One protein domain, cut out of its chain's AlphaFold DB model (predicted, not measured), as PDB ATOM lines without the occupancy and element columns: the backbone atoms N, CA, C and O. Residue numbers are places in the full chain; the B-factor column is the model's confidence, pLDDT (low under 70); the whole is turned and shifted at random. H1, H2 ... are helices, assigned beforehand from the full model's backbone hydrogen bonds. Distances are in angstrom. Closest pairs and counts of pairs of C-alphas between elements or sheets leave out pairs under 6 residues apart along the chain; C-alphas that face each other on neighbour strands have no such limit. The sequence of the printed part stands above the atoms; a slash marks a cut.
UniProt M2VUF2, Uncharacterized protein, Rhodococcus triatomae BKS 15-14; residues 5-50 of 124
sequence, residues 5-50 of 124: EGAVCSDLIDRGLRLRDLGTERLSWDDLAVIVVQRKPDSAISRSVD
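Overview. This is residues 5 to 50 of the 124 residues of an uncharacterized protein of Rhodococcus triatomae BKS 15-14 (UniProt M2VUF2). Two short helices, H1 and H3, pack side by side, running opposite ways, towards one end of an elongated domain; H2 lies near H1, and the loop of residues 15 to 28 makes the other end. The printed part has 46 residues with three named helices, H1, H2 and H3 in chain order, and no named strand; the class is all helix. It is compact, with a radius of gyration of the C-alphas of 10.0 A, and spans 30 by 16 by 15 A.

Along the chain. H1, residues 5 to 14, begins at C-alpha 5 (141.978, 191.687, 162.925) and is 14.5 A long. H2, residues 29 to 37, is 12.3 A long. H3, residues 44 to 49, is 8.7 A long and ends at C-alpha 49 (144.446, 190.051, 152.055).

Arrangement. H1 and H3 touch at a shallow tilt of 28 degrees, opposite ways; their closest C-alphas, of Ala 7 and Ala 44, are 4.8 A apart. H1 and H2 are near each other, with 7 pairs of C-alphas within 10 A. H2 and H3 are close but not clearly touching, the closest C-alphas, of Val 36 and Ile 45, being 7.5 A apart; they are only just about perpendicular, at 73 degrees. In H1, H2 and H3 every O i to N i+4 pair is within hydrogen-bond range.

Size, cuts and confidence. The C-alphas farthest apart, of Glu 25 and Asp 50, are 30.7 A apart. The printed part has no cut. The link from H1 to H2, 14 residues, is long. No printed residue is under 70 in pLDDT.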
ATOM      1  N   GLU A   5     141.583 191.161 161.608       87.62
ATOM      2  CA  GLU A   5     141.978 191.687 162.925       87.62
ATOM      3  C   GLU A   5     143.183 190.944 163.512       87.62
ATOM      4  O   GLU A   5     144.122 191.561 164.014       87.62
ATOM      5  N   GLY A   6     143.196 189.614 163.388       89.50
ATOM      6  CA  GLY A   6     144.316 188.788 163.841       89.50
ATOM      7  C   GLY A   6     145.612 189.068 163.074       89.50
ATOM      8  O   GLY A   6     146.686 189.101 163.673       89.50
ATOM      9  N   ALA A   7     145.509 189.334 161.771       90.88
ATOM     10  CA  ALA A   7     146.654 189.643 160.921       90.88
ATOM     11  C   ALA A   7     147.274 191.002 161.275       90.88
ATOM     12  O   ALA A   7     148.489 191.101 161.445       90.88
ATOM     13  N   VAL A   8     146.436 192.024 161.476       91.50
ATOM     14  CA  VAL A   8     146.885 193.347 161.930       91.50
ATOM     15  C   VAL A   8     147.540 193.252 163.308       91.50
ATOM     16  O   VAL A   8     148.621 193.797 163.514       91.50
ATOM     17  N   CYS A   9     146.934 192.518 164.245       92.81
ATOM     18  CA  CYS A   9     147.521 192.299 165.565       92.81
ATOM     19  C   CYS A   9     148.896 191.628 165.486       92.81
ATOM     20  O   CYS A   9     149.811 192.084 166.166       92.81
ATOM     21  N   SER A  10     149.060 190.593 164.659       93.50
ATOM     22  CA  SER A  10     150.351 189.918 164.477       93.50
ATOM     23  C   SER A  10     151.432 190.889 163.995       93.50
ATOM     24  O   SER A  10     152.476 191.003 164.631       93.50
ATOM     25  N   ASP A  11     151.153 191.651 162.934       92.19
ATOM     26  CA  ASP A  11     152.129 192.588 162.367       92.19
ATOM     27  C   ASP A  11     152.468 193.742 163.328       92.19
ATOM     28  O   ASP A  11     153.592 194.248 163.321       92.19
ATOM     29  N   LEU A  12     151.521 194.164 164.174       93.25
ATOM     30  CA  LEU A  12     151.784 195.135 165.239       93.25
ATOM     31  C   LEU A  12     152.641 194.532 166.359       93.25
ATOM     32  O   LEU A  12     153.562 195.193 166.834       93.25
ATOM     33  N   ILE A  13     152.378 193.284 166.762       94.31
ATOM     34  CA  ILE A  13     153.145 192.579 167.799       94.31
ATOM     35  C   ILE A  13     154.613 192.442 167.388       94.31
ATOM     36  O   ILE A  13     155.484 192.732 168.209       94.31
ATOM     37  N   ASP A  14     154.881 192.083 166.131       92.12
ATOM     38  CA  ASP A  14     156.240 191.959 165.584       92.12
ATOM     39  C   ASP A  14     157.004 193.292 165.601       92.12
ATOM     40  O   ASP A  14     158.231 193.323 165.686       92.12
ATOM     41  N   ARG A  15     156.276 194.414 165.577       90.75
ATOM     42  CA  ARG A  15     156.816 195.778 165.694       90.75
ATOM     43  C   ARG A  15     156.888 196.275 167.143       90.75
ATOM     44  O   ARG A  15     157.240 197.428 167.371       90.75
ATOM     45  N   GLY A  16     156.556 195.435 168.126       93.50
ATOM     46  CA  GLY A  16     156.530 195.800 169.546       93.50
ATOM     47  C   GLY A  16     155.329 196.662 169.955       93.50
ATOM     48  O   GLY A  16     155.348 197.275 171.023       93.50
ATOM     49  N   LEU A  17     154.287 196.711 169.125       93.88
ATOM     50  CA  LEU A  17     153.071 197.493 169.328       93.88
ATOM     51  C   LEU A  17     151.891 196.574 169.683       93.88
ATOM     52  O   LEU A  17     151.949 195.341 169.575       93.88
ATOM     53  N   ARG A  18     150.796 197.167 170.157       93.12
ATOM     54  CA  ARG A  18     149.520 196.480 170.378       93.12
ATOM     55  C   ARG A  18     148.380 197.305 169.798       93.12
ATOM     56  O   ARG A  18     148.422 198.527 169.821       93.12
ATOM     57  N   LEU A  19     147.310 196.634 169.369       89.75
ATOM     58  CA  LEU A  19     146.105 197.304 168.861       89.75
ATOM     59  C   LEU A  19     145.495 198.276 169.893       89.75
ATOM     60  O   LEU A  19     144.924 199.293 169.528       89.75
ATOM     61  N   ARG A  20     145.664 197.990 171.192       90.81
ATOM     62  CA  ARG A  20     145.228 198.865 172.296       90.81
ATOM     63  C   ARG A  20     145.997 200.187 172.397       90.81
ATOM     64  O   ARG A  20     145.540 201.080 173.095       90.81
ATOM     65  N   ASP A  21     147.165 200.281 171.763       90.25
ATOM     66  CA  ASP A  21     147.989 201.494 171.771       90.25
ATOM     67  C   ASP A  21     147.506 202.496 170.702       90.25
ATOM     68  O   ASP A  21     148.007 203.617 170.631       90.25
ATOM     69  N   LEU A  22     146.535 202.104 169.868       91.50
ATOM     70  CA  LEU A  22     146.009 202.904 168.770       91.50
ATOM     71  C   LEU A  22     145.283 204.160 169.272       91.50
ATOM     72  O   LEU A  22     144.406 204.087 170.131       91.50
ATOM     73  N   GLY A  23     145.634 205.311 168.702       87.69
ATOM     74  CA  GLY A  23     145.136 206.622 169.126       87.69
ATOM     75  C   GLY A  23     145.936 207.249 170.274       87.69
ATOM     76  O   GLY A  23     145.524 208.279 170.799       87.69
ATOM     77  N   THR A  24     147.069 206.655 170.660       92.31
ATOM     78  CA  THR A  24     148.027 207.244 171.611       92.31
ATOM     79  C   THR A  24     149.245 207.807 170.879       92.31
ATOM     80  O   THR A  24     149.443 207.534 169.697       92.31
ATOM     81  N   GLU A  25     150.125 208.524 171.587       89.25
ATOM     82  CA  GLU A  25     151.420 208.959 171.032       89.25
ATOM     83  C   GLU A  25     152.311 207.793 170.566       89.25
ATOM     84  O   GLU A  25     153.238 207.999 169.789       89.25
ATOM     85  N   ARG A  26     152.055 206.561 171.030       90.12
ATOM     86  CA  ARG A  26     152.833 205.376 170.637       90.12
ATOM     87  C   ARG A  26     152.401 204.780 169.298       90.12
ATOM     88  O   ARG A  26     153.196 204.073 168.686       90.12
ATOM     89  N   LEU A  27     151.146 204.985 168.898       93.75
ATOM     90  CA  LEU A  27     150.575 204.457 167.660       93.75
ATOM     91  C   LEU A  27     149.384 205.330 167.255       93.75
ATOM     92  O   LEU A  27     148.268 205.157 167.754       93.75
ATOM     93  N   SER A  28     149.611 206.265 166.338       94.19
ATOM     94  CA  SER A  28     148.538 207.067 165.755       94.19
ATOM     95  C   SER A  28     147.800 206.306 164.645       94.19
ATOM     96  O   SER A  28     148.246 205.263 164.158       94.19
ATOM     97  N   TRP A  29     146.647 206.831 164.222       91.94
ATOM     98  CA  TRP A  29     145.932 206.300 163.056       91.94
ATOM     99  C   TRP A  29     146.733 206.461 161.760       91.94
ATOM    100  O   TRP A  29     146.682 205.575 160.906       91.94
ATOM    101  N   ASP A  30     147.508 207.540 161.648       93.25
ATOM    102  CA  ASP A  30     148.381 207.785 160.501       93.25
ATOM    103  C   ASP A  30     149.520 206.757 160.452       93.25
ATOM    104  O   ASP A  30     149.797 206.191 159.393       93.25
ATOM    105  N   ASP A  31     150.109 206.412 161.603       92.19
ATOM    106  CA  ASP A  31     151.127 205.357 161.693       92.19
ATOM    107  C   ASP A  31     150.563 203.998 161.271       92.19
ATOM    108  O   ASP A  31     151.192 203.266 160.501       92.19
ATOM    109  N   LEU A  32     149.355 203.657 161.733       91.81
ATOM    110  CA  LEU A  32     148.692 202.419 161.332       91.81
ATOM    111  C   LEU A  32     148.429 202.395 159.820       91.81
ATOM    112  O   LEU A  32     148.673 201.372 159.175       91.81
ATOM    113  N   ALA A  33     147.982 203.510 159.238       92.50
ATOM    114  CA  ALA A  33     147.778 203.619 157.798       92.50
ATOM    115  C   ALA A  33     149.087 203.376 157.027       92.50
ATOM    116  O   ALA A  33     149.107 202.585 156.081       92.50
ATOM    117  N   VAL A  34     150.202 203.969 157.470       93.19
ATOM    118  CA  VAL A  34     151.528 203.741 156.872       93.19
ATOM    119  C   VAL A  34     151.948 202.275 156.986       93.19
ATOM    120  O   VAL A  34     152.437 201.709 156.007       93.19
ATOM    121  N   ILE A  35     151.721 201.628 158.133       91.31
ATOM    122  CA  ILE A  35     152.033 200.204 158.342       91.31
ATOM    123  C   ILE A  35     151.278 199.317 157.345       91.31
ATOM    124  O   ILE A  35     151.872 198.395 156.785       91.31
ATOM    125  N   VAL A  36     149.994 199.594 157.107       90.56
ATOM    126  CA  VAL A  36     149.140 198.809 156.200       90.56
ATOM    127  C   VAL A  36     149.502 199.049 154.731       90.56
ATOM    128  O   VAL A  36     149.553 198.098 153.941       90.56
ATOM    129  N   VAL A  37     149.767 200.304 154.355       90.62
ATOM    130  CA  VAL A  37     150.134 200.686 152.981       90.62
ATOM    131  C   VAL A  37     151.521 200.158 152.619       90.62
ATOM    132  O   VAL A  37     151.696 199.607 151.537       90.62
ATOM    133  N   GLN A  38     152.488 200.259 153.533       90.88
ATOM    134  CA  GLN A  38     153.863 199.781 153.342       90.88
ATOM    135  C   GLN A  38     154.107 198.402 153.964       90.88
ATOM    136  O   GLN A  38     155.212 198.083 154.423       90.88
ATOM    137  N   ARG A  39     153.071 197.563 154.018       88.25
ATOM    138  CA  ARG A  39     153.197 196.200 154.535       88.25
ATOM    139  C   ARG A  39     154.178 195.394 153.684       88.25
ATOM    140  O   ARG A  39     154.202 195.500 152.458       88.25
ATOM    141  N   LYS A  40     154.979 194.552 154.337       84.25
ATOM    142  CA  LYS A  40     155.898 193.662 153.623       84.25
ATOM    143  C   LYS A  40     155.118 192.563 152.882       84.25
ATOM    144  O   LYS A  40     154.042 192.169 153.349       84.25
ATOM    145  N   PRO A  41     155.638 192.017 151.769       79.94
ATOM    146  CA  PRO A  41     154.981 190.926 151.042       79.94
ATOM    147  C   PRO A  41     154.734 189.669 151.891       79.94
ATOM    148  O   PRO A  41     153.764 188.953 151.668       79.94
ATOM    149  N   ASP A  42     155.584 189.422 152.887       82.69
ATOM    150  CA  ASP A  42     155.525 188.271 153.789       82.69
ATOM    151  C   ASP A  42     154.729 188.521 155.081       82.69
ATOM    152  O   ASP A  42     154.555 187.581 155.864       82.69
ATOM    153  N   SER A  43     154.247 189.750 155.294       88.31
ATOM    154  CA  SER A  43     153.503 190.166 156.488       88.31
ATOM    155  C   SER A  43     152.189 189.402 156.662       88.31
ATOM    156  O   SER A  43     151.593 188.944 155.681       88.31
ATOM    157  N   ALA A  44     151.709 189.269 157.899       89.50
ATOM    158  CA  ALA A  44     150.456 188.575 158.179       89.50
ATOM    159  C   ALA A  44     149.275 189.250 157.463       89.50
ATOM    160  O   ALA A  44     148.399 188.553 156.945       89.50
ATOM    161  N   ILE A  45     149.283 190.587 157.356       89.56
ATOM    162  CA  ILE A  45     148.282 191.336 156.587       89.56
ATOM    163  C   ILE A  45     148.331 190.938 155.107       89.56
ATOM    164  O   ILE A  45     147.286 190.650 154.526       89.56
ATOM    165  N   SER A  46     149.514 190.859 154.488       86.88
ATOM    166  CA  SER A  46     149.635 190.452 153.079       86.88
ATOM    167  C   SER A  46     149.107 189.042 152.826       86.88
ATOM    168  O   SER A  46     148.397 188.835 151.846       86.88
ATOM    169  N   ARG A  47     149.372 188.089 153.730       85.69
ATOM    170  CA  ARG A  47     148.855 186.711 153.613       85.69
ATOM    171  C   ARG A  47     147.343 186.629 153.769       85.69
ATOM    172  O   ARG A  47     146.719 185.751 153.182       85.69
ATOM    173  N   SER A  48     146.772 187.508 154.588       87.19
ATOM    174  CA  SER A  48     145.336 187.542 154.854       87.19
ATOM    175  C   SER A  48     144.549 188.229 153.736       87.19
ATOM    176  O   SER A  48     143.460 187.774 153.411       87.19
ATOM    177  N   VAL A  49     145.098 189.291 153.138       85.25
ATOM    178  CA  VAL A  49     144.446 190.051 152.055       85.25
ATOM    179  C   VAL A  49     144.612 189.370 150.698       85.25
ATOM    180  O   VAL A  49     143.686 189.384 149.894       85.25
ATOM    181  N   ASP A  50     145.774 188.771 150.434       80.94
ATOM    182  CA  ASP A  50     146.035 188.057 149.185       80.94
ATOM    183  C   ASP A  50     146.752 186.721 149.451       80.94
ATOM    184  O   ASP A  50     147.983 186.630 149.351       80.94
TER     185      ASP A  50